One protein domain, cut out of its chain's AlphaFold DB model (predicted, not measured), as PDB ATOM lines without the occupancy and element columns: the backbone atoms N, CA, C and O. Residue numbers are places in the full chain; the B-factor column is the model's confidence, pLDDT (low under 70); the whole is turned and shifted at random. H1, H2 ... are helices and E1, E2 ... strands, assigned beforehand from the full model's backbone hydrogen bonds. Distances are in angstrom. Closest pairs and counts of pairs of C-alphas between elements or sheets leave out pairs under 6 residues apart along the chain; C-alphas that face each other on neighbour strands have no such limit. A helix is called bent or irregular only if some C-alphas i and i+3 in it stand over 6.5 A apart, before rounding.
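AT A GLANCE: This is residues 7 to 129 and 150 to 212 of the 213 residues of an uncharacterized protein of Arenimonas caeni (UniProt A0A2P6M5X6). A twisted and curled sheet of six strands has helices on both faces, three layers in all: H1 and H3 pack on one face, and H4 and H5, side by side, cover part of the other. The hairpin E2 E3 bends in both strands on its way to a long loop, of which residues 87 to 92 stick out. The printed part has 186 residues, with five named helices and six named strands in the order H1 H2 H3 E1 E2 E3 H4 E4 H5 E5 E6. The sheet is mixed, its strands in the order E1 E2 E3 E4 E5 E6, and the class is mixed, helices and strands. The whole is compact, with a radius of gyration of the C-alphas of 17.2 A and spans of 53 by 39 by 35 A.

HOW THE PARTS SIT: H1, residues 7 to 28, is irregular, with C-alphas 20 and 23 8.2 A apart, and has a kink of 76 degrees near residue 21. Its residues 21 to 28 alone touch H2, residues 32 to 40, in a helical hairpin at a steep tilt of 39 degrees; the closest C-alphas, of Cys 28 and Arg 35, are 4.8 A apart. H3, residues 45 to 57, touches H1 at a shallow tilt of 28 degrees, opposite ways, with the C-alphas of Ala 13 and Ala 49 closest at 4.8 A. H2 and H3 touch only at the corner, where the C-alphas of Met 39 and Val 45 are 5.0 A apart. E1, residues 62 to 67, E2, residues 70 to 81, and E3, residues 96 to 106, form a meander, each strand the antiparallel neighbour of the one before. N 62 and O 75, 3.2 A, lie within hydrogen-bond range between E1 and E2, as do N 74 and O 102, 2.8 A, between E2 and E3. E2 bends by 119 degrees at residue 78 and E3 by 108 degrees at residue 99. E3, H4, residues 112 to 121, and E4, residues 126 to 129, form a strand-helix-strand unit, two parallel neighbour strands with a helix between, and its crossover is right-handed; N 128 and O 103 are 2.8 A apart. H5, residues 154 to 170, touches H4 at a shallow tilt of 20 degrees, the same way, with the C-alphas of Glu 113 and Leu 162 closest at 6.5 A. E5, residues 178 to 186, is parallel to E4, with N 129 and O 180 at 2.8 A, and antiparallel to the edge strand E6, residues 195 to 201, with N 183 and O 198 at 2.8 A. H1 is on one face of the sheet at a height of 6.2 A, and H3 is on the same face at 9.9 A. H4 and H5 are on the opposite face, at heights of 8.4 A and 10.4 A, while H2 only grazes the sheet with residues 36 to 40. Every O i to N i+4 pair is within hydrogen-bond range in H2, H3 and H5, against 16 of 18 in H1 and 5 of 6 in H4.

IN THESE COORDINATES: H1 begins at C-alpha 7, (184.784, 249.235, 149.651), and spans 26.0 A; H3 spans 18.0 A. E2 and E3 span 18.5 A and 21.7 A from first to last C-alpha. E4 ends at C-alpha 129, (189.468, 252.947, 159.823). H5 spans 24.2 A and E5 26.3 A. E6 spans 19.8 A and ends at C-alpha 201, (192.386, 252.791, 149.954).

THE WHOLE: The C-alphas farthest apart, of Asp 84 and Ala 188, are 52.9 A apart. Residues 130 to 149 are not printed, and C-alphas 129 and 150 are 21.7 A apart across this cut. The link from E2 to E3 is long, with 14 residues. The mean pLDDT of the printed part is 78.1, and 49 residues are under 70, among them residues 23 to 36 and 77 to 89.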
ATOM      1  N   SER A   7     184.547 247.853 149.217       77.06
ATOM      2  CA  SER A   7     184.784 249.235 149.651       77.06
ATOM      3  C   SER A   7     183.818 250.241 149.020       77.06
ATOM      4  O   SER A   7     183.266 251.069 149.738       77.06
ATOM      5  N   GLU A   8     183.564 250.164 147.714       82.75
ATOM      6  CA  GLU A   8     182.661 251.088 147.005       82.75
ATOM      7  C   GLU A   8     181.205 250.946 147.476       82.75
ATOM      8  O   GLU A   8     180.496 251.933 147.702       82.75
ATOM      9  N   GLU A   9     180.768 249.704 147.691       84.50
ATOM     10  CA  GLU A   9     179.443 249.404 148.236       84.50
ATOM     11  C   GLU A   9     179.327 249.895 149.687       84.50
ATOM     12  O   GLU A   9     178.325 250.510 150.062       84.50
ATOM     13  N   PHE A  10     180.379 249.720 150.499       81.12
ATOM     14  CA  PHE A  10     180.412 250.245 151.866       81.12
ATOM     15  C   PHE A  10     180.364 251.772 151.894       81.12
ATOM     16  O   PHE A  10     179.615 252.348 152.680       81.12
ATOM     17  N   ILE A  11     181.108 252.446 151.015       81.00
ATOM     18  CA  ILE A  11     181.091 253.908 150.897       81.00
ATOM     19  C   ILE A  11     179.695 254.403 150.509       81.00
ATOM     20  O   ILE A  11     179.203 255.373 151.091       81.00
ATOM     21  N   THR A  12     179.030 253.727 149.574       84.00
ATOM     22  CA  THR A  12     177.655 254.053 149.168       84.00
ATOM     23  C   THR A  12     176.683 253.924 150.344       84.00
ATOM     24  O   THR A  12     175.916 254.851 150.619       84.00
ATOM     25  N   ALA A  13     176.771 252.823 151.092       79.12
ATOM     26  CA  ALA A  13     175.954 252.580 152.276       79.12
ATOM     27  C   ALA A  13     176.209 253.597 153.397       79.12
ATOM     28  O   ALA A  13     175.267 254.144 153.972       79.12
ATOM     29  N   PHE A  14     177.479 253.896 153.678       79.50
ATOM     30  CA  PHE A  14     177.873 254.861 154.700       79.50
ATOM     31  C   PHE A  14     177.354 256.265 154.377       79.50
ATOM     32  O   PHE A  14     176.828 256.935 155.261       79.50
ATOM     33  N   ARG A  15     177.429 256.707 153.113       81.25
ATOM     34  CA  ARG A  15     176.873 258.004 152.679       81.25
ATOM     35  C   ARG A  15     175.363 258.083 152.890       81.25
ATOM     36  O   ARG A  15     174.862 259.098 153.369       81.25
ATOM     37  N   ALA A  16     174.640 257.023 152.528       79.94
ATOM     38  CA  ALA A  16     173.195 256.967 152.718       79.94
ATOM     39  C   ALA A  16     172.824 257.074 154.209       79.94
ATOM     40  O   ALA A  16     171.919 257.835 154.558       79.94
ATOM     41  N   ALA A  17     173.564 256.379 155.077       76.75
ATOM     42  CA  ALA A  17     173.382 256.438 156.525       76.75
ATOM     43  C   ALA A  17     173.762 257.811 157.115       76.75
ATOM     44  O   ALA A  17     172.971 258.395 157.850       76.75
ATOM     45  N   GLU A  18     174.923 258.377 156.759       80.19
ATOM     46  CA  GLU A  18     175.366 259.711 157.210       80.19
ATOM     47  C   GLU A  18     174.317 260.780 156.915       80.19
ATOM     48  O   GLU A  18     173.960 261.551 157.802       80.19
ATOM     49  N   SER A  19     173.774 260.780 155.695       77.38
ATOM     50  CA  SER A  19     172.749 261.734 155.274       77.38
ATOM     51  C   SER A  19     171.504 261.679 156.169       77.38
ATOM     52  O   SER A  19     170.962 262.721 156.542       77.38
ATOM     53  N   GLY A  20     171.090 260.475 156.584       75.00
ATOM     54  CA  GLY A  20     169.978 260.273 157.519       75.00
ATOM     55  C   GLY A  20     170.259 260.763 158.945       75.00
ATOM     56  O   GLY A  20     169.331 261.150 159.652       75.00
ATOM     57  N   HIS A  21     171.535 260.815 159.344       76.88
ATOM     58  CA  HIS A  21     171.990 261.184 160.694       76.88
ATOM     59  C   HIS A  21     172.638 262.566 160.786       76.88
ATOM     60  O   HIS A  21     173.133 262.951 161.846       76.88
ATOM     61  N   ARG A  22     172.637 263.339 159.698       74.31
ATOM     62  CA  ARG A  22     173.430 264.566 159.553       74.31
ATOM     63  C   ARG A  22     173.261 265.567 160.699       74.31
ATOM     64  O   ARG A  22     174.254 266.111 161.178       74.31
ATOM     65  N   GLU A  23     172.036 265.808 161.162       69.62
ATOM     66  CA  GLU A  23     171.787 266.749 162.267       69.62
ATOM     67  C   GLU A  23     172.312 266.221 163.612       69.62
ATOM     68  O   GLU A  23     172.979 266.951 164.341       69.62
ATOM     69  N   ALA A  24     172.137 264.927 163.898       64.62
ATOM     70  CA  ALA A  24     172.694 264.305 165.097       64.62
ATOM     71  C   ALA A  24     174.235 264.286 165.074       64.62
ATOM     72  O   ALA A  24     174.880 264.483 166.102       64.62
ATOM     73  N   ILE A  25     174.850 264.084 163.904       63.41
ATOM     74  CA  ILE A  25     176.312 264.112 163.741       63.41
ATOM     75  C   ILE A  25     176.875 265.508 164.035       63.41
ATOM     76  O   ILE A  25     177.919 265.605 164.686       63.41
ATOM     77  N   LYS A  26     176.192 266.579 163.603       64.69
ATOM     78  CA  LYS A  26     176.596 267.964 163.899       64.69
ATOM     79  C   LYS A  26     176.651 268.221 165.405       64.69
ATOM     80  O   LYS A  26     177.684 268.649 165.906       64.69
ATOM     81  N   GLU A  27     175.583 267.888 166.129       57.03
ATOM     82  CA  GLU A  27     175.457 268.166 167.569       57.03
ATOM     83  C   GLU A  27     176.461 267.395 168.443       57.03
ATOM     84  O   GLU A  27     176.810 267.825 169.541       57.03
ATOM     85  N   CYS A  28     176.938 266.240 167.974       50.78
ATOM     86  CA  CYS A  28     177.651 265.281 168.816       50.78
ATOM     87  C   CYS A  28     179.182 265.346 168.705       50.78
ATOM     88  O   CYS A  28     179.884 264.680 169.462       50.78
ATOM     89  N   TYR A  29     179.729 266.111 167.765       51.94
ATOM     90  CA  TYR A  29     181.126 265.957 167.351       51.94
ATOM     91  C   TYR A  29     182.163 266.491 168.353       51.94
ATOM     92  O   TYR A  29     183.275 265.969 168.420       51.94
ATOM     93  N   THR A  30     181.827 267.514 169.141       47.91
ATOM     94  CA  THR A  30     182.725 268.090 170.161       47.91
ATOM     95  C   THR A  30     182.615 267.402 171.517       47.91
ATOM     96  O   THR A  30     183.408 267.665 172.421       47.91
ATOM     97  N   VAL A  31     181.676 266.463 171.646       56.91
ATOM     98  CA  VAL A  31     181.419 265.700 172.864       56.91
ATOM     99  C   VAL A  31     181.688 264.224 172.562       56.91
ATOM    100  O   VAL A  31     180.807 263.531 172.054       56.91
ATOM    101  N   PRO A  32     182.890 263.699 172.879       54.00
ATOM    102  CA  PRO A  32     183.291 262.346 172.487       54.00
ATOM    103  C   PRO A  32     182.260 261.246 172.811       54.00
ATOM    104  O   PRO A  32     181.997 260.432 171.927       54.00
ATOM    105  N   PRO A  33     181.597 261.238 173.991       54.19
ATOM    106  CA  PRO A  33     180.553 260.251 174.291       54.19
ATOM    107  C   PRO A  33     179.341 260.301 173.350       54.19
ATOM    108  O   PRO A  33     178.776 259.261 173.016       54.19
ATOM    109  N   LEU A  34     178.932 261.497 172.920       58.56
ATOM    110  CA  LEU A  34     177.808 261.667 172.002       58.56
ATOM    111  C   LEU A  34     178.191 261.204 170.594       58.56
ATOM    112  O   LEU A  34     177.421 260.495 169.956       58.56
ATOM    113  N   ARG A  35     179.411 261.514 170.140       57.69
ATOM    114  CA  ARG A  35     179.942 261.057 168.847       57.69
ATOM    115  C   ARG A  35     179.982 259.533 168.741       57.69
ATOM    116  O   ARG A  35     179.488 258.978 167.762       57.69
ATOM    117  N   THR A  36     180.514 258.861 169.762       62.25
ATOM    118  CA  THR A  36     180.516 257.392 169.838       62.25
ATOM    119  C   THR A  36     179.090 256.843 169.821       62.25
ATOM    120  O   THR A  36     178.818 255.873 169.123       62.25
ATOM    121  N   LYS A  37     178.146 257.489 170.522       70.56
ATOM    122  CA  LYS A  37     176.733 257.089 170.502       70.56
ATOM    123  C   LYS A  37     176.090 257.254 169.121       70.56
ATOM    124  O   LYS A  37     175.322 256.388 168.736       70.56
ATOM    125  N   THR A  38     176.390 258.306 168.367       71.00
ATOM    126  CA  THR A  38     175.826 258.495 167.016       71.00
ATOM    127  C   THR A  38     176.405 257.503 166.006       71.00
ATOM    128  O   THR A  38     175.692 257.018 165.129       71.00
ATOM    129  N   MET A  39     177.691 257.166 166.132       69.38
ATOM    130  CA  MET A  39     178.350 256.239 165.210       69.38
ATOM    131  C   MET A  39     178.036 254.770 165.518       69.38
ATOM    132  O   MET A  39     177.721 254.006 164.606       69.38
ATOM    133  N   LEU A  40     178.081 254.394 166.800       68.81
ATOM    134  CA  LEU A  40     177.958 253.008 167.268       68.81
ATOM    135  C   LEU A  40     176.614 252.698 167.950       68.81
ATOM    136  O   LEU A  40     176.387 251.569 168.364       68.81
ATOM    137  N   GLY A  41     175.739 253.680 168.169       67.75
ATOM    138  CA  GLY A  41     174.468 253.496 168.878       67.75
ATOM    139  C   GLY A  41     173.475 252.585 168.157       67.75
ATOM    140  O   GLY A  41     173.635 252.270 166.983       67.75
ATOM    141  N   GLU A  42     172.419 252.188 168.871       73.69
ATOM    142  CA  GLU A  42     171.254 251.563 168.238       73.69
ATOM    143  C   GLU A  42     170.590 252.574 167.291       73.69
ATOM    144  O   GLU A  42     170.307 253.705 167.691       73.69
ATOM    145  N   GLY A  43     170.407 252.177 166.032       75.81
ATOM    146  CA  GLY A  43     170.026 253.068 164.937       75.81
ATOM    147  C   GLY A  43     171.119 254.071 164.558       75.81
ATOM    148  O   GLY A  43     170.797 255.119 164.020       75.81
ATOM    149  N   GLY A  44     172.383 253.813 164.902       77.75
ATOM    150  CA  GLY A  44     173.521 254.655 164.536       77.75
ATOM    151  C   GLY A  44     174.017 254.408 163.110       77.75
ATOM    152  O   GLY A  44     173.635 253.442 162.446       77.75
ATOM    153  N   VAL A  45     174.934 255.262 162.653       77.75
ATOM    154  CA  VAL A  45     175.415 255.274 161.258       77.75
ATOM    155  C   VAL A  45     175.964 253.915 160.804       77.75
ATOM    156  O   VAL A  45     175.641 253.474 159.703       77.75
ATOM    157  N   LEU A  46     176.767 253.223 161.626       80.56
ATOM    158  CA  LEU A  46     177.345 251.932 161.219       80.56
ATOM    159  C   LEU A  46     176.312 250.806 161.159       80.56
ATOM    160  O   LEU A  46     176.414 249.935 160.294       80.56
ATOM    161  N   GLN A  47     175.310 250.820 162.041       80.00
ATOM    162  CA  GLN A  47     174.230 249.837 161.995       80.00
ATOM    163  C   GLN A  47     173.382 250.027 160.732       80.00
ATOM    164  O   GLN A  47     173.083 249.055 160.037       80.00
ATOM    165  N   ASP A  48     173.054 251.273 160.391       82.44
ATOM    166  CA  ASP A  48     172.281 251.586 159.188       82.44
ATOM    167  C   ASP A  48     173.060 251.274 157.905       82.44
ATOM    168  O   ASP A  48     172.497 250.713 156.961       82.44
ATOM    169  N   ALA A  49     174.371 251.541 157.886       77.81
ATOM    170  CA  ALA A  49     175.244 251.122 156.791       77.81
ATOM    171  C   ALA A  49     175.269 249.588 156.641       77.81
ATOM    172  O   ALA A  49     175.204 249.084 155.520       77.81
ATOM    173  N   CYS A  50     175.296 248.838 157.751       79.94
ATOM    174  CA  CYS A  50     175.200 247.373 157.747       79.94
ATOM    175  C   CYS A  50     173.882 246.885 157.150       79.94
ATOM    176  O   CYS A  50     173.895 246.051 156.244       79.94
ATOM    177  N   HIS A  51     172.752 247.443 157.585       82.81
ATOM    178  CA  HIS A  51     171.446 247.096 157.030       82.81
ATOM    179  C   HIS A  51     171.356 247.412 155.534       82.81
ATOM    180  O   HIS A  51     170.832 246.608 154.763       82.81
ATOM    181  N   HIS A  52     171.882 248.560 155.103       81.81
ATOM    182  CA  HIS A  52     171.909 248.918 153.689       81.81
ATOM    183  C   HIS A  52     172.753 247.926 152.877       81.81
ATOM    184  O   HIS A  52     172.273 247.401 151.877       81.81
ATOM    185  N   LEU A  53     173.967 247.604 153.335       78.38
ATOM    186  CA  LEU A  53     174.841 246.617 152.693       78.38
ATOM    187  C   LEU A  53     174.215 245.225 152.618       78.38
ATOM    188  O   LEU A  53     174.277 244.588 151.569       78.38
ATOM    189  N   ALA A  54     173.596 244.766 153.708       80.19
ATOM    190  CA  ALA A  54     172.910 243.479 153.773       80.19
ATOM    191  C   ALA A  54     171.825 243.375 152.694       80.19
ATOM    192  O   ALA A  54     171.768 242.390 151.961       80.19
ATOM    193  N   ASN A  55     171.016 244.431 152.559       80.56
ATOM    194  CA  ASN A  55     169.928 244.503 151.588       80.56
ATOM    195  C   ASN A  55     170.432 244.624 150.143       80.56
ATOM    196  O   ASN A  55     169.868 243.999 149.248       80.56
ATOM    197  N   THR A  56     171.477 245.419 149.902       79.44
ATOM    198  CA  THR A  56     172.017 245.653 148.553       79.44
ATOM    199  C   THR A  56     172.770 244.436 148.015       79.44
ATOM    200  O   THR A  56     172.674 244.131 146.827       79.44
ATOM    201  N   LEU A  57     173.495 243.720 148.880       75.19
ATOM    202  CA  LEU A  57     174.340 242.585 148.492       75.19
ATOM    203  C   LEU A  57     173.691 241.211 148.730       75.19
ATOM    204  O   LEU A  57     174.340 240.197 148.479       75.19
ATOM    205  N   ASP A  58     172.442 241.171 149.212       76.81
ATOM    206  CA  ASP A  58     171.732 239.947 149.628       76.81
ATOM    207  C   ASP A  58     172.571 239.089 150.600       76.81
ATOM    208  O   ASP A  58     172.714 237.870 150.474       76.81
ATOM    209  N   LEU A  59     173.203 239.760 151.567       73.25
ATOM    210  CA  LEU A  59     174.058 239.135 152.572       73.25
ATOM    211  C   LEU A  59     173.326 239.070 153.913       73.25
ATOM    212  O   LEU A  59     172.746 240.050 154.373       73.25
ATOM    213  N   ALA A  60     173.430 237.931 154.598       74.81
ATOM    214  CA  ALA A  60     172.963 237.781 155.976       74.81
ATOM    215  C   ALA A  60     173.958 238.433 156.957       74.81
ATOM    216  O   ALA A  60     174.654 237.721 157.681       74.81
ATOM    217  N   LEU A  61     174.072 239.766 156.916       75.44
ATOM    218  CA  LEU A  61     174.962 240.530 157.793       75.44
ATOM    219  C   LEU A  61     174.294 240.852 159.132       75.44
ATOM    220  O   LEU A  61     173.145 241.285 159.177       75.44
ATOM    221  N   GLU A  62     175.042 240.683 160.222       77.50
ATOM    222  CA  GLU A  62     174.656 241.123 161.568       77.50
ATOM    223  C   GLU A  62     175.636 242.199 162.063       77.50
ATOM    224  O   GLU A  62     176.852 242.026 161.956       77.50
ATOM    225  N   TYR A  63     175.111 243.298 162.620       73.00
ATOM    226  CA  TYR A  63     175.898 244.343 163.281       73.00
ATOM    227  C   TYR A  63     176.117 243.999 164.760       73.00
ATOM    228  O   TYR A  63     175.147 243.788 165.492       73.00
ATOM    229  N   LYS A  64     177.374 243.996 165.222       66.88
ATOM    230  CA  LYS A  64     177.709 243.892 166.654       66.88
ATOM    231  C   LYS A  64     178.663 244.999 167.080       66.88
ATOM    232  O   LYS A  64     179.560 245.371 166.326       66.88
ATOM    233  N   ARG A  65     178.468 245.479 168.309       55.91
ATOM    234  CA  ARG A  65     179.324 246.468 168.975       55.91
ATOM    235  C   ARG A  65     180.339 245.783 169.881       55.91
ATOM    236  O   ARG A  65     179.975 244.812 170.542       55.91
ATOM    237  N   GLU A  66     181.541 246.350 169.956       59.97
ATOM    238  CA  GLU A  66     182.558 246.072 170.984       59.97
ATOM    239  C   GLU A  66     182.849 244.580 171.198       59.97
ATOM    240  O   GLU A  66     182.520 243.978 172.222       59.97
ATOM    241  N   TRP A  67     183.534 243.981 170.224       49.47
ATOM    242  CA  TRP A  67     184.045 242.615 170.327       49.47
ATOM    243  C   TRP A  67     185.566 242.649 170.474       49.47
ATOM    244  O   TRP A  67     186.257 243.027 169.540       49.47
ATOM    245  N   TYR A  68     186.111 242.276 171.639       51.06
ATOM    246  CA  TYR A  68     187.560 242.337 171.918       51.06
ATOM    247  C   TYR A  68     188.218 243.680 171.526       51.06
ATOM    248  O   TYR A  68     189.303 243.686 170.953       51.06
ATOM    249  N   THR A  69     187.587 244.814 171.856       68.06
ATOM    250  CA  THR A  69     188.035 246.196 171.544       68.06
ATOM    251  C   THR A  69     187.874 246.672 170.095       68.06
ATOM    252  O   THR A  69     188.270 247.803 169.823       68.06
ATOM    253  N   ILE A  70     187.264 245.858 169.220       78.19
ATOM    254  CA  ILE A  70     186.818 246.282 167.886       78.19
ATOM    255  C   ILE A  70     185.509 247.064 167.999       78.19
ATOM    256  O   ILE A  70     184.538 246.536 168.557       78.19
ATOM    257  N   ASP A  71     185.448 248.267 167.434       79.12
ATOM    258  CA  ASP A  71     184.270 249.135 167.550       79.12
ATOM    259  C   ASP A  71     183.023 248.568 166.858       79.12
ATOM    260  O   ASP A  71     181.924 248.578 167.432       79.12
ATOM    261  N   ALA A  72     183.176 248.045 165.640       82.69
ATOM    262  CA  ALA A  72     182.083 247.431 164.897       82.69
ATOM    263  C   ALA A  72     182.533 246.307 163.956       82.69
ATOM    264  O   ALA A  72     183.604 246.336 163.352       82.69
ATOM    265  N   LEU A  73     181.657 245.317 163.791       83.38
ATOM    266  CA  LEU A  73     181.886 244.161 162.928       83.38
ATOM    267  C   LEU A  73     180.622 243.752 162.184       83.38
ATOM    268  O   LEU A  73     179.513 243.837 162.718       83.38
ATOM    269  N   PHE A  74     180.810 243.346 160.929       82.06
ATOM    270  CA  PHE A  74     179.756 242.863 160.048       82.06
ATOM    271  C   PHE A  74     180.114 241.418 159.719       82.06
ATOM    272  O   PHE A  74     181.126 241.137 159.067       82.06
ATOM    273  N   VAL A  75     179.308 240.495 160.227       81.69
ATOM    274  CA  VAL A  75     179.547 239.052 160.109       81.69
ATOM    275  C   VAL A  75     178.550 238.424 159.162       81.69
ATOM    276  O   VAL A  75     177.381 238.789 159.184       81.69
ATOM    277  N   SER A  76     178.995 237.438 158.391       76.25
ATOM    278  CA  SER A  76     178.106 236.513 157.690       76.25
ATOM    279  C   SER A  76     178.461 235.067 158.024       76.25
ATOM    280  O   SER A  76     179.406 234.768 158.756       76.25
ATOM    281  N   GLY A  77     177.676 234.138 157.488       69.94
ATOM    282  CA  GLY A  77     177.861 232.708 157.700       69.94
ATOM    283  C   GLY A  77     176.830 232.115 158.654       69.94
ATOM    284  O   GLY A  77     176.019 232.813 159.253       69.94
ATOM    285  N   LYS A  78     176.813 230.784 158.717       61.34
ATOM    286  CA  LYS A  78     175.815 230.007 159.471       61.34
ATOM    287  C   LYS A  78     176.409 229.293 160.682       61.34
ATOM    288  O   LYS A  78     175.667 228.697 161.455       61.34
ATOM    289  N   GLU A  79     177.729 229.336 160.834       56.75
ATOM    290  CA  GLU A  79     178.456 228.542 161.814       56.75
ATOM    291  C   GLU A  79     179.163 229.482 162.789       56.75
ATOM    292  O   GLU A  79     179.864 230.415 162.409       56.75
ATOM    293  N   LEU A  80     178.946 229.282 164.080       61.69
ATOM    294  CA  LEU A  80     179.776 229.914 165.091       61.69
ATOM    295  C   LEU A  80     180.837 228.880 165.457       61.69
ATOM    296  O   LEU A  80     180.497 227.771 165.873       61.69
ATOM    297  N   ILE A  81     182.108 229.211 165.240       56.66
ATOM    298  CA  ILE A  81     183.213 228.325 165.586       56.66
ATOM    299  C   ILE A  81     183.279 228.276 167.110       56.66
ATOM    300  O   ILE A  81     183.549 229.276 167.779       56.66
ATOM    301  N   TYR A  82     183.008 227.088 167.634       61.19
ATOM    302  CA  TYR A  82     183.248 226.711 169.014       61.19
ATOM    303  C   TYR A  82     184.613 226.035 169.089       61.19
ATOM    304  O   TYR A  82     184.745 224.937 168.547       61.19
ATOM    305  N   PRO A  83     185.615 226.628 169.757       53.19
ATOM    306  CA  PRO A  83     186.920 225.986 169.878       53.19
ATOM    307  C   PRO A  83     186.841 224.620 170.582       53.19
ATOM    308  O   PRO A  83     187.623 223.730 170.265       53.19
ATOM    309  N   ASP A  84     185.877 224.422 171.490       59.44
ATOM    310  CA  ASP A  84     185.733 223.171 172.251       59.44
ATOM    311  C   ASP A  84     184.346 222.946 172.903       59.44
ATOM    312  O   ASP A  84     184.146 221.969 173.626       59.44
ATOM    313  N   GLY A  85     183.367 223.837 172.681       57.62
ATOM    314  CA  GLY A  85     182.043 223.767 173.320       57.62
ATOM    315  C   GLY A  85     182.043 224.050 174.829       57.62
ATOM    316  O   GLY A  85     180.980 223.969 175.459       57.62
ATOM    317  N   SER A  86     183.202 224.383 175.405       58.66
ATOM    318  CA  SER A  86     183.349 224.710 176.814       58.66
ATOM    319  C   SER A  86     182.843 226.126 177.101       58.66
ATOM    320  O   SER A  86     182.783 227.007 176.239       58.66
ATOM    321  N   VAL A  87     182.380 226.318 178.330       61.69
ATOM    322  CA  VAL A  87     181.968 227.621 178.840       61.69
ATOM    323  C   VAL A  87     183.201 228.239 179.491       61.69
ATOM    324  O   VAL A  87     183.883 227.555 180.257       61.69
ATOM    325  N   ALA A  88     183.504 229.501 179.188       61.00
ATOM    326  CA  ALA A  88     184.576 230.223 179.855       61.00
ATOM    327  C   ALA A  88     184.317 230.288 181.369       61.00
ATOM    328  O   ALA A  88     183.207 230.062 181.857       61.00
ATOM    329  N   SER A  89     185.366 230.583 182.132       66.06
ATOM    330  CA  SER A  89     185.343 230.576 183.601       66.06
ATOM    331  C   SER A  89     184.308 231.518 184.229       66.06
ATOM    332  O   SER A  89     183.975 231.363 185.400       66.06
ATOM    333  N   ASP A  90     183.804 232.486 183.467       71.81
ATOM    334  CA  ASP A  90     182.775 233.453 183.851       71.81
ATOM    335  C   ASP A  90     181.343 233.020 183.474       71.81
ATOM    336  O   ASP A  90     180.387 233.749 183.727       71.81
ATOM    337  N   GLY A  91     181.165 231.827 182.898       67.69
ATOM    338  CA  GLY A  91     179.861 231.330 182.464       67.69
ATOM    339  C   GLY A  91     179.467 231.758 181.046       67.69
ATOM    340  O   GLY A  91     178.414 231.334 180.558       67.69
ATOM    341  N   HIS A  92     180.299 232.539 180.352       56.72
ATOM    342  CA  HIS A  92     180.054 232.940 178.974       56.72
ATOM    343  C   HIS A  92     180.666 231.940 177.989       56.72
ATOM    344  O   HIS A  92     181.757 231.414 178.175       56.72
ATOM    345  N   ARG A  93     179.954 231.640 176.903       57.59
ATOM    346  CA  ARG A  93     180.529 230.884 175.784       57.59
ATOM    347  C   ARG A  93     181.281 231.868 174.895       57.59
ATOM    348  O   ARG A  93     180.717 232.899 174.539       57.59
ATOM    349  N   LEU A  94     182.525 231.554 174.543       55.84
ATOM    350  CA  LEU A  94     183.261 232.294 173.521       55.84
ATOM    351  C   LEU A  94     182.834 231.756 172.154       55.84
ATOM    352  O   LEU A  94     182.927 230.554 171.906       55.84
ATOM    353  N   TRP A  95     182.335 232.630 171.283       62.28
ATOM    354  CA  TRP A  95     181.874 232.257 169.946       62.28
ATOM    355  C   TRP A  95     182.694 233.019 168.920       62.28
ATOM    356  O   TRP A  95     182.691 234.238 168.960       62.28
ATOM    357  N   TYR A  96     183.347 232.355 167.974       63.16
ATOM    358  CA  TYR A  96     183.958 233.074 166.854       63.16
ATOM    359  C   TYR A  96     183.007 233.061 165.654       63.16
ATOM    360  O   TYR A  96     182.479 231.998 165.315       63.16
ATOM    361  N   PRO A  97     182.751 234.202 164.994       70.56
ATOM    362  CA  PRO A  97     181.998 234.194 163.747       70.56
ATOM    363  C   PRO A  97     182.743 233.364 162.693       70.56
ATOM    364  O   PRO A  97     183.941 233.557 162.506       70.56
ATOM    365  N   SER A  98     182.051 232.461 161.978       73.62
ATOM    366  CA  SER A  98     182.684 231.691 160.883       73.62
ATOM    367  C   SER A  98     183.248 232.576 159.780       73.62
ATOM    368  O   SER A  98     184.139 232.153 159.045       73.62
ATOM    369  N   ARG A  99     182.697 233.785 159.626       81.31
ATOM    370  CA  ARG A  99     183.111 234.732 158.606       81.31
ATOM    371  C   ARG A  99     182.858 236.165 159.061       81.31
ATOM    372  O   ARG A  99     181.752 236.543 159.436       81.31
ATOM    373  N   LEU A 100     183.922 236.952 158.999       85.00
ATOM    374  CA  LEU A 100     183.922 238.397 159.176       85.00
ATOM    375  C   LEU A 100     184.053 239.018 157.789       85.00
ATOM    376  O   LEU A 100     185.016 238.741 157.073       85.00
ATOM    377  N   ASP A 101     183.067 239.808 157.379       87.00
ATOM    378  CA  ASP A 101     183.104 240.486 156.084       87.00
ATOM    379  C   ASP A 101     183.650 241.900 156.222       87.00
ATOM    380  O   ASP A 101     184.484 242.287 155.405       87.00
ATOM    381  N   VAL A 102     183.241 242.630 157.267       89.75
ATOM    382  CA  VAL A 102     183.723 243.990 157.544       89.75
ATOM    383  C   VAL A 102     184.160 244.125 158.998       89.75
ATOM    384  O   VAL A 102     183.434 243.717 159.905       89.75
ATOM    385  N   LEU A 103     185.323 244.731 159.216       89.50
ATOM    386  CA  LEU A 103     185.772 245.234 160.514       89.50
ATOM    387  C   LEU A 103     185.908 246.745 160.430       89.50
ATOM    388  O   LEU A 103     186.458 247.256 159.456       89.50
ATOM    389  N   VAL A 104     185.408 247.446 161.436       89.00
ATOM    390  CA  VAL A 104     185.447 248.902 161.498       89.00
ATOM    391  C   VAL A 104     186.010 249.316 162.845       89.00
ATOM    392  O   VAL A 104     185.476 248.920 163.879       89.00
ATOM    393  N   GLU A 105     187.039 250.150 162.801       90.75
ATOM    394  CA  GLU A 105     187.551 250.879 163.956       90.75
ATOM    395  C   GLU A 105     187.314 252.374 163.785       90.75
ATOM    396  O   GLU A 105     187.381 252.922 162.677       90.75
ATOM    397  N   HIS A 106     187.046 253.045 164.896       87.06
ATOM    398  CA  HIS A 106     186.750 254.462 164.972       87.06
ATOM    399  C   HIS A 106     187.697 255.155 165.947       87.06
ATOM    400  O   HIS A 106     187.531 255.104 167.163       87.06
ATOM    401  N   GLU A 107     188.653 255.912 165.409       81.25
ATOM    402  CA  GLU A 107     189.598 256.650 166.235       81.25
ATOM    403  C   GLU A 107     189.236 258.122 166.388       81.25
ATOM    404  O   GLU A 107     189.026 258.883 165.440       81.25
ATOM    405  N   ASN A 108     189.268 258.550 167.641       64.06
ATOM    406  CA  ASN A 108     188.703 259.810 168.084       64.06
ATOM    407  C   ASN A 108     189.734 260.839 168.555       64.06
ATOM    408  O   ASN A 108     189.365 262.004 168.737       64.06
ATOM    409  N   LYS A 109     190.986 260.425 168.783       64.94
ATOM    410  CA  LYS A 109     192.086 261.212 169.366       64.94
ATOM    411  C   LYS A 109     193.359 261.199 168.501       64.94
ATOM    412  O   LYS A 109     194.408 261.673 168.943       64.94
ATOM    413  N   GLY A 110     193.254 260.718 167.263       67.88
ATOM    414  CA  GLY A 110     194.308 260.773 166.253       67.88
ATOM    415  C   GLY A 110     195.381 259.687 166.360       67.88
ATOM    416  O   GLY A 110     196.408 259.828 165.695       67.88
ATOM    417  N   ASN A 111     195.178 258.627 167.153       83.81
ATOM    418  CA  ASN A 111     196.085 257.473 167.191       83.81
ATOM    419  C   ASN A 111     195.650 256.362 166.219       83.81
ATOM    420  O   ASN A 111     195.376 255.237 166.625       83.81
ATOM    421  N   LEU A 112     195.558 256.687 164.924       90.31
ATOM    422  CA  LEU A 112     195.064 255.754 163.898       90.31
ATOM    423  C   LEU A 112     195.897 254.469 163.818       90.31
ATOM    424  O   LEU A 112     195.402 253.434 163.384       90.31
ATOM    425  N   GLU A 113     197.163 254.527 164.226       91.56
ATOM    426  CA  GLU A 113     198.045 253.362 164.262       91.56
ATOM    427  C   GLU A 113     197.608 252.300 165.272       91.56
ATOM    428  O   GLU A 113     197.773 251.114 165.007       91.56
ATOM    429  N   GLU A 114     197.050 252.701 166.414       88.06
ATOM    430  CA  GLU A 114     196.549 251.753 167.416       88.06
ATOM    431  C   GLU A 114     195.374 250.947 166.858       88.06
ATOM    432  O   GLU A 114     195.364 249.720 166.950       88.06
ATOM    433  N   GLU A 115     194.459 251.620 166.165       91.25
ATOM    434  CA  GLU A 115     193.338 250.976 165.482       91.25
ATOM    435  C   GLU A 115     193.785 250.118 164.296       91.25
ATOM    436  O   GLU A 115     193.308 249.001 164.094       91.25
ATOM    437  N   MET A 116     194.776 250.585 163.538       92.62
ATOM    438  CA  MET A 116     195.351 249.802 162.447       92.62
ATOM    439  C   MET A 116     195.976 248.500 162.945       92.62
ATOM    440  O   MET A 116     195.814 247.467 162.298       92.62
ATOM    441  N   TRP A 117     196.643 248.505 164.104       86.56
ATOM    442  CA  TRP A 117     197.165 247.272 164.693       86.56
ATOM    443  C   TRP A 117     196.066 246.248 164.968       86.56
ATOM    444  O   TRP A 117     196.276 245.065 164.703       86.56
ATOM    445  N   LYS A 118     194.888 246.678 165.434       87.81
ATOM    446  CA  LYS A 118     193.750 245.770 165.625       87.81
ATOM    447  C   LYS A 118     193.309 245.161 164.292       87.81
ATOM    448  O   LYS A 118     193.185 243.942 164.187       87.81
ATOM    449  N   LEU A 119     193.164 245.977 163.248       90.75
ATOM    450  CA  LEU A 119     192.713 245.513 161.931       90.75
ATOM    451  C   LEU A 119     193.703 244.577 161.225       90.75
ATOM    452  O   LEU A 119     193.277 243.651 160.533       90.75
ATOM    453  N   LEU A 120     195.010 244.784 161.399       88.00
ATOM    454  CA  LEU A 120     196.055 243.969 160.764       88.00
ATOM    455  C   LEU A 120     196.037 242.505 161.225       88.00
ATOM    456  O   LEU A 120     196.324 241.600 160.443       88.00
ATOM    457  N   PHE A 121     195.678 242.252 162.485       82.69
ATOM    458  CA  PHE A 121     195.701 240.899 163.049       82.69
ATOM    459  C   PHE A 121     194.368 240.158 162.963       82.69
ATOM    460  O   PHE A 121     194.317 238.957 163.234       82.69
ATOM    461  N   TRP A 122     193.298 240.842 162.569       84.62
ATOM    462  CA  TRP A 122     191.998 240.222 162.367       84.62
ATOM    463  C   TRP A 122     191.753 239.934 160.890       84.62
ATOM    464  O   TRP A 122     192.095 240.723 160.014       84.62
ATOM    465  N   TYR A 123     191.136 238.794 160.590       85.25
ATOM    466  CA  TYR A 123     190.739 238.477 159.223       85.25
ATOM    467  C   TYR A 123     189.352 239.055 158.926       85.25
ATOM    468  O   TYR A 123     188.390 238.722 159.613       85.25
ATOM    469  N   ALA A 124     189.254 239.878 157.884       89.81
ATOM    470  CA  ALA A 124     188.004 240.316 157.267       89.81
ATOM    471  C   ALA A 124     188.262 240.708 155.811       89.81
ATOM    472  O   ALA A 124     189.388 241.062 155.469       89.81
ATOM    473  N   LYS A 125     187.231 240.659 154.960       90.94
ATOM    474  CA  LYS A 125     187.360 241.043 153.543       90.94
ATOM    475  C   LYS A 125     187.540 242.547 153.354       90.94
ATOM    476  O   LYS A 125     188.257 242.957 152.450       90.94
ATOM    477  N   LEU A 126     186.888 243.342 154.197       94.06
ATOM    478  CA  LEU A 126     187.003 244.791 154.248       94.06
ATOM    479  C   LEU A 126     187.369 245.218 155.669       94.06
ATOM    480  O   LEU A 126     186.752 244.793 156.646       94.06
ATOM    481  N   LYS A 127     188.366 246.085 155.783       94.75
ATOM    482  CA  LYS A 127     188.838 246.660 157.041       94.75
ATOM    483  C   LYS A 127     188.777 248.169 156.919       94.75
ATOM    484  O   LYS A 127     189.347 248.733 155.992       94.75
ATOM    485  N   VAL A 128     188.059 248.820 157.821       95.19
ATOM    486  CA  VAL A 128     187.766 250.250 157.746       95.19
ATOM    487  C   VAL A 128     188.315 250.944 158.981       95.19
ATOM    488  O   VAL A 128     187.993 250.563 160.100       95.19
ATOM    489  N   ILE A 129     189.102 251.995 158.775       95.00
ATOM    490  CA  ILE A 129     189.468 252.947 159.823       95.00
ATOM    491  C   ILE A 129     188.706 254.232 159.561       95.00
ATOM    492  O   ILE A 129     188.825 254.827 158.487       95.00
ATOM    493  N   ALA A 150     202.965 271.448 160.161       55.72
ATOM    494  CA  ALA A 150     202.796 270.038 160.523       55.72
ATOM    495  C   ALA A 150     201.363 269.504 160.316       55.72
ATOM    496  O   ALA A 150     201.172 268.288 160.283       55.72
ATOM    497  N   LYS A 151     200.370 270.397 160.173       65.06
ATOM    498  CA  LYS A 151     198.943 270.049 160.055       65.06
ATOM    499  C   LYS A 151     198.521 269.732 158.624       65.06
ATOM    500  O   LYS A 151     197.852 268.729 158.407       65.06
ATOM    501  N   ARG A 152     198.970 270.521 157.639       66.81
ATOM    502  CA  ARG A 152     198.626 270.309 156.218       66.81
ATOM    503  C   ARG A 152     199.107 268.952 155.695       66.81
ATOM    504  O   ARG A 152     198.442 268.341 154.865       66.81
ATOM    505  N   ASP A 153     200.222 268.475 156.238       76.94
ATOM    506  CA  ASP A 153     200.829 267.204 155.852       76.94
ATOM    507  C   ASP A 153     200.460 266.053 156.798       76.94
ATOM    508  O   ASP A 153     200.961 264.942 156.620       76.94
ATOM    509  N   TRP A 154     199.599 266.269 157.805       84.94
ATOM    510  CA  TRP A 154     199.259 265.214 158.762       84.94
ATOM    511  C   TRP A 154     198.586 264.027 158.080       84.94
ATOM    512  O   TRP A 154     199.081 262.908 158.211       84.94
ATOM    513  N   ALA A 155     197.514 264.262 157.315       87.81
ATOM    514  CA  ALA A 155     196.787 263.185 156.652       87.81
ATOM    515  C   ALA A 155     197.675 262.418 155.649       87.81
ATOM    516  O   ALA A 155     197.766 261.196 155.782       87.81
ATOM    517  N   PRO A 156     198.427 263.074 154.736       88.75
ATOM    518  CA  PRO A 156     199.395 262.379 153.883       88.75
ATOM    519  C   PRO A 156     200.427 261.554 154.664       88.75
ATOM    520  O   PRO A 156     200.684 260.400 154.319       88.75
ATOM    521  N   ARG A 157     200.998 262.104 155.746       88.75
ATOM    522  CA  ARG A 157     201.966 261.382 156.588       88.75
ATOM    523  C   ARG A 157     201.338 260.187 157.295       88.75
ATOM    524  O   ARG A 157     201.973 259.139 157.373       88.75
ATOM    525  N   LYS A 158     200.112 260.326 157.804       90.38
ATOM    526  CA  LYS A 158     199.383 259.222 158.438       90.38
ATOM    527  C   LYS A 158     199.078 258.121 157.446       90.38
ATOM    528  O   LYS A 158     199.388 256.976 157.737       90.38
ATOM    529  N   ILE A 159     198.574 258.461 156.262       93.12
ATOM    530  CA  ILE A 159     198.334 257.490 155.187       93.12
ATOM    531  C   ILE A 159     199.621 256.718 154.881       93.12
ATOM    532  O   ILE A 159     199.614 255.490 154.883       93.12
ATOM    533  N   GLN A 160     200.751 257.411 154.699       92.75
ATOM    534  CA  GLN A 160     202.040 256.755 154.461       92.75
ATOM    535  C   GLN A 160     202.462 255.831 155.609       92.75
ATOM    536  O   GLN A 160     202.980 254.744 155.354       92.75
ATOM    537  N   GLN A 161     202.235 256.240 156.859       93.31
ATOM    538  CA  GLN A 161     202.559 255.432 158.031       93.31
ATOM    539  C   GLN A 161     201.687 254.173 158.116       93.31
ATOM    540  O   GLN A 161     202.229 253.082 158.265       93.31
ATOM    541  N   LEU A 162     200.369 254.300 157.938       94.50
ATOM    542  CA  LEU A 162     199.430 253.173 157.935       94.50
ATOM    543  C   LEU A 162     199.748 252.180 156.806       94.50
ATOM    544  O   LEU A 162     199.758 250.970 157.022       94.50
ATOM    545  N   ARG A 163     200.116 252.680 155.621       94.31
ATOM    546  CA  ARG A 163     200.630 251.851 154.516       94.31
ATOM    547  C   ARG A 163     201.950 251.169 154.831       94.31
ATOM    548  O   ARG A 163     202.223 250.085 154.322       94.31
ATOM    549  N   GLY A 164     202.818 251.843 155.580       93.94
ATOM    550  CA  GLY A 164     204.060 251.265 156.081       93.94
ATOM    551  C   GLY A 164     203.766 250.053 156.957       93.94
ATOM    552  O   GLY A 164     204.293 248.982 156.684       93.94
ATOM    553  N   MET A 165     202.844 250.202 157.912       94.44
ATOM    554  CA  MET A 165     202.403 249.113 158.788       94.44
ATOM    555  C   MET A 165     201.799 247.947 157.995       94.44
ATOM    556  O   MET A 165     202.171 246.799 158.220       94.44
ATOM    557  N   LEU A 166     200.927 248.234 157.020       93.69
ATOM    558  CA  LEU A 166     200.334 247.212 156.150       93.69
ATOM    559  C   LEU A 166     201.403 246.381 155.426       93.69
ATOM    560  O   LEU A 166     201.376 245.151 155.471       93.69
ATOM    561  N   ARG A 167     202.372 247.056 154.801       93.25
ATOM    562  CA  ARG A 167     203.474 246.407 154.078       93.25
ATOM    563  C   ARG A 167     204.438 245.671 155.004       93.25
ATOM    564  O   ARG A 167     204.989 244.652 154.604       93.25
ATOM    565  N   GLU A 168     204.653 246.174 156.216       93.56
ATOM    566  CA  GLU A 168     205.507 245.524 157.214       93.56
ATOM    567  C   GLU A 168     204.915 244.188 157.680       93.56
ATOM    568  O   GLU A 168     205.651 243.212 157.812       93.56
ATOM    569  N   VAL A 169     203.595 244.122 157.876       90.94
ATOM    570  CA  VAL A 169     202.923 242.914 158.377       90.94
ATOM    571  C   VAL A 169     202.613 241.908 157.266       90.94
ATOM    572  O   VAL A 169     202.820 240.711 157.462       90.94
ATOM    573  N   HIS A 170     202.130 242.358 156.104       90.31
ATOM    574  CA  HIS A 170     201.641 241.463 155.043       90.31
ATOM    575  C   HIS A 170     202.533 241.407 153.793       90.31
ATOM    576  O   HIS A 170     202.286 240.606 152.894       90.31
ATOM    577  N   GLY A 171     203.594 242.215 153.724       87.62
ATOM    578  CA  GLY A 171     204.471 242.272 152.556       87.62
ATOM    579  C   GLY A 171     203.826 242.959 151.349       87.62
ATOM    580  O   GLY A 171     202.868 243.719 151.475       87.62
ATOM    581  N   ALA A 172     204.390 242.720 150.161       80.94
ATOM    582  CA  ALA A 172     203.925 243.331 148.910       80.94
ATOM    583  C   ALA A 172     202.640 242.690 148.359       80.94
ATOM    584  O   ALA A 172     201.883 243.356 147.661       80.94
ATOM    585  N   ASP A 173     202.397 241.418 148.684       77.88
ATOM    586  CA  ASP A 173     201.255 240.655 148.170       77.88
ATOM    587  C   ASP A 173     199.960 240.918 148.965       77.88
ATOM    588  O   ASP A 173     198.870 240.564 148.513       77.88
ATOM    589  N   GLY A 174     200.068 241.566 150.133       83.75
ATOM    590  CA  GLY A 174     198.946 241.841 151.029       83.75
ATOM    591  C   GLY A 174     198.357 240.580 151.676       83.75
ATOM    592  O   GLY A 174     198.885 239.476 151.560       83.75
ATOM    593  N   ASP A 175     197.243 240.739 152.389       86.69
ATOM    594  CA  ASP A 175     196.452 239.640 152.974       86.69
ATOM    595  C   ASP A 175     195.182 239.319 152.159       86.69
ATOM    596  O   ASP A 175     194.358 238.499 152.569       86.69
ATOM    597  N   GLY A 176     195.016 239.972 151.003       88.69
ATOM    598  CA  GLY A 176     193.828 239.877 150.156       88.69
ATOM    599  C   GLY A 176     192.597 240.621 150.690       88.69
ATOM    600  O   GLY A 176     191.517 240.447 150.122       88.69
ATOM    601  N   ALA A 177     192.730 241.418 151.756       92.75
ATOM    602  CA  ALA A 177     191.674 242.287 152.266       92.75
ATOM    603  C   ALA A 177     191.762 243.698 151.665       92.75
ATOM    604  O   ALA A 177     192.840 244.198 151.351       92.75
ATOM    605  N   GLU A 178     190.613 244.363 151.554       94.44
ATOM    606  CA  GLU A 178     190.543 245.786 151.225       94.44
ATOM    607  C   GLU A 178     190.719 246.614 152.508       94.44
ATOM    608  O   GLU A 178     190.046 246.349 153.510       94.44
ATOM    609  N   TYR A 179     191.581 247.636 152.483       95.06
ATOM    610  CA  TYR A 179     191.798 248.531 153.625       95.06
ATOM    611  C   TYR A 179     191.330 249.938 153.283       95.06
ATOM    612  O   TYR A 179     191.929 250.634 152.467       95.06
ATOM    613  N   LEU A 180     190.273 250.381 153.943       95.75
ATOM    614  CA  LEU A 180     189.632 251.662 153.708       95.75
ATOM    615  C   LEU A 180     189.947 252.627 154.852       95.75
ATOM    616  O   LEU A 180     189.709 252.318 156.016       95.75
ATOM    617  N   LEU A 181     190.433 253.820 154.521       95.25
ATOM    618  CA  LEU A 181     190.536 254.929 155.464       95.25
ATOM    619  C   LEU A 181     189.476 255.974 155.122       95.25
ATOM    620  O   LEU A 181     189.447 256.475 153.998       95.25
ATOM    621  N   ILE A 182     188.654 256.340 156.101       94.56
ATOM    622  CA  ILE A 182     187.690 257.438 156.022       94.56
ATOM    623  C   ILE A 182     188.125 258.516 157.014       94.56
ATOM    624  O   ILE A 182     188.253 258.260 158.209       94.56
ATOM    625  N   LEU A 183     188.343 259.735 156.527       92.31
ATOM    626  CA  LEU A 183     188.735 260.882 157.339       92.31
ATOM    627  C   LEU A 183     187.680 261.978 157.270       92.31
ATOM    628  O   LEU A 183     187.396 262.519 156.199       92.31
ATOM    629  N   GLY A 184     187.144 262.351 158.427       89.69
ATOM    630  CA  GLY A 184     186.357 263.568 158.576       89.69
ATOM    631  C   GLY A 184     187.270 264.764 158.825       89.69
ATOM    632  O   GLY A 184     188.118 264.715 159.708       89.69
ATOM    633  N   ASN A 185     187.095 265.845 158.075       86.38
ATOM    634  CA  ASN A 185     187.788 267.114 158.283       86.38
ATOM    635  C   ASN A 185     186.762 268.224 158.543       86.38
ATOM    636  O   ASN A 185     185.679 268.203 157.963       86.38
ATOM    637  N   ARG A 186     187.074 269.198 159.402       76.31
ATOM    638  CA  ARG A 186     186.221 270.378 159.606       76.31
ATOM    639  C   ARG A 186     186.915 271.645 159.139       76.31
ATOM    640  O   ARG A 186     188.090 271.858 159.429       76.31
ATOM    641  N   GLY A 187     186.128 272.556 158.572       74.38
ATOM    642  CA  GLY A 187     186.585 273.926 158.345       74.38
ATOM    643  C   GLY A 187     186.871 274.677 159.653       74.38
ATOM    644  O   GLY A 187     187.791 275.489 159.711       74.38
ATOM    645  N   ALA A 188     186.126 274.387 160.730       72.06
ATOM    646  CA  ALA A 188     186.300 275.059 162.014       72.06
ATOM    647  C   ALA A 188     186.134 274.159 163.253       72.06
ATOM    648  O   ALA A 188     185.294 273.260 163.281       72.06
ATOM    649  N   TRP A 189     186.870 274.468 164.331       71.50
ATOM    650  CA  TRP A 189     186.649 273.943 165.686       71.50
ATOM    651  C   TRP A 189     185.432 274.619 166.344       71.50
ATOM    652  O   TRP A 189     185.538 275.328 167.345       71.50
ATOM    653  N   ALA A 190     184.267 274.444 165.727       70.81
ATOM    654  CA  ALA A 190     182.974 274.908 166.216       70.81
ATOM    655  C   ALA A 190     181.963 273.754 166.162       70.81
ATOM    656  O   ALA A 190     182.099 272.846 165.337       70.81
ATOM    657  N   ASP A 191     180.974 273.761 167.056       66.12
ATOM    658  CA  ASP A 191     179.976 272.686 167.155       66.12
ATOM    659  C   ASP A 191     179.170 272.540 165.854       66.12
ATOM    660  O   ASP A 191     178.907 271.428 165.406       66.12
ATOM    661  N   ASP A 192     178.879 273.658 165.193       74.31
ATOM    662  CA  ASP A 192     178.078 273.769 163.974       74.31
ATOM    663  C   ASP A 192     178.876 273.621 162.666       74.31
ATOM    664  O   ASP A 192     178.282 273.587 161.583       74.31
ATOM    665  N   SER A 193     180.207 273.498 162.733       74.50
ATOM    666  CA  SER A 193     181.025 273.328 161.530       74.50
ATOM    667  C   SER A 193     180.731 271.973 160.873       74.50
ATOM    668  O   SER A 193     180.945 270.929 161.504       74.50
ATOM    669  N   PRO A 194     180.318 271.948 159.590       80.81
ATOM    670  CA  PRO A 194     180.097 270.701 158.876       80.81
ATOM    671  C   PRO A 194     181.407 269.922 158.729       80.81
ATOM    672  O   PRO A 194     182.502 270.496 158.696       80.81
ATOM    673  N   VAL A 195     181.275 268.600 158.643       82.88
ATOM    674  CA  VAL A 195     182.390 267.671 158.461       82.88
ATOM    675  C   VAL A 195     182.465 267.320 156.981       82.88
ATOM    676  O   VAL A 195     181.553 266.705 156.438       82.88
ATOM    677  N   ALA A 196     183.550 267.720 156.331       88.19
ATOM    678  CA  ALA A 196     183.903 267.270 154.999       88.19
ATOM    679  C   ALA A 196     184.575 265.899 155.105       88.19
ATOM    680  O   ALA A 196     185.694 265.767 155.607       88.19
ATOM    681  N   TRP A 197     183.882 264.866 154.646       90.62
ATOM    682  CA  TRP A 197     184.407 263.509 154.638       90.62
ATOM    683  C   TRP A 197     185.224 263.258 153.374       90.62
ATOM    684  O   TRP A 197     184.863 263.683 152.276       90.62
ATOM    685  N   ARG A 198     186.341 262.554 153.526       93.06
ATOM    686  CA  ARG A 198     187.186 262.077 152.430       93.06
ATOM    687  C   ARG A 198     187.617 260.648 152.713       93.06
ATOM    688  O   ARG A 198     187.587 260.217 153.864       93.06
ATOM    689  N   TRP A 199     188.041 259.923 151.692       94.88
ATOM    690  CA  TRP A 199     188.463 258.538 151.850       94.88
ATOM    691  C   TRP A 199     189.566 258.148 150.868       94.88
ATOM    692  O   TRP A 199     189.763 258.809 149.850       94.88
ATOM    693  N   CYS A 200     190.289 257.079 151.180       94.88
ATOM    694  CA  CYS A 200     191.221 256.425 150.261       94.88
ATOM    695  C   CYS A 200     191.386 254.944 150.621       94.88
ATOM    696  O   CYS A 200     191.112 254.537 151.755       94.88
ATOM    697  N   ARG A 201     191.910 254.153 149.683       94.75
ATOM    698  CA  ARG A 201     192.386 252.791 149.954       94.75
ATOM    699  C   ARG A 201     193.827 252.809 150.449       94.75
ATOM    700  O   ARG A 201     194.686 253.479 149.877       94.75
ATOM    701  N   LEU A 202     194.099 252.099 151.536       94.25
ATOM    702  CA  LEU A 202     195.445 251.939 152.089       94.25
ATOM    703  C   LEU A 202     196.209 250.809 151.394       94.25
ATOM    704  O   LEU A 202     197.430 250.836 151.373       94.25
ATOM    705  N   ASP A 203     195.500 249.858 150.798       91.31
ATOM    706  CA  ASP A 203     196.055 248.767 149.996       91.31
ATOM    707  C   ASP A 203     196.304 249.153 148.522       91.31
ATOM    708  O   ASP A 203     196.792 248.342 147.743       91.31
ATOM    709  N   ASP A 204     196.010 250.403 148.154       88.88
ATOM    710  CA  ASP A 204     196.400 251.037 146.890       88.88
ATOM    711  C   ASP A 204     197.549 252.034 147.139       88.88
ATOM    712  O   ASP A 204     197.658 252.634 148.212       88.88
ATOM    713  N   ASP A 205     198.396 252.254 146.136       81.44
ATOM    714  CA  ASP A 205     199.494 253.220 146.162       81.44
ATOM    715  C   ASP A 205     199.006 254.680 146.066       81.44
ATOM    716  O   ASP A 205     199.726 255.603 146.465       81.44
ATOM    717  N   SER A 206     197.772 254.926 145.609       81.75
ATOM    718  CA  SER A 206     197.211 256.279 145.468       81.75
ATOM    719  C   SER A 206     197.087 257.012 146.804       81.75
ATOM    720  O   SER A 206     196.206 256.726 147.603       81.75
ATOM    721  N   SER A 207     197.938 257.997 147.094       71.31
ATOM    722  CA  SER A 207     197.833 258.804 148.326       71.31
ATOM    723  C   SER A 207     196.703 259.843 148.307       71.31
ATOM    724  O   SER A 207     196.634 260.681 149.207       71.31
ATOM    725  N   GLU A 208     195.870 259.858 147.269       85.69
ATOM    726  CA  GLU A 208     194.849 260.883 147.094       85.69
ATOM    727  C   GLU A 208     193.596 260.555 147.911       85.69
ATOM    728  O   GLU A 208     192.966 259.512 147.747       85.69
ATOM    729  N   LEU A 209     193.237 261.474 148.808       89.69
ATOM    730  CA  LEU A 209     191.968 261.441 149.519       89.69
ATOM    731  C   LEU A 209     190.867 261.978 148.607       89.69
ATOM    732  O   LEU A 209     190.852 263.164 148.274       89.69
ATOM    733  N   VAL A 210     189.913 261.123 148.265       92.69
ATOM    734  CA  VAL A 210     188.769 261.470 147.424       92.69
ATOM    735  C   VAL A 210     187.637 262.014 148.302       92.69
ATOM    736  O   VAL A 210     187.325 261.407 149.330       92.69
ATOM    737  N   PRO A 211     186.987 263.137 147.937       91.12
ATOM    738  CA  PRO A 211     185.800 263.619 148.639       91.12
ATOM    739  C   PRO A 211     184.689 262.565 148.710       91.12
ATOM    740  O   PRO A 211     184.396 261.867 147.736       91.12
ATOM    741  N   LEU A 212     184.036 262.473 149.868       84.19
ATOM    742  CA  LEU A 212     182.904 261.575 150.095       84.19
ATOM    743  C   LEU A 212     181.556 262.166 149.605       84.19
ATOM    744  O   LEU A 212     180.533 261.496 149.709       84.19
TER     745      LEU A 212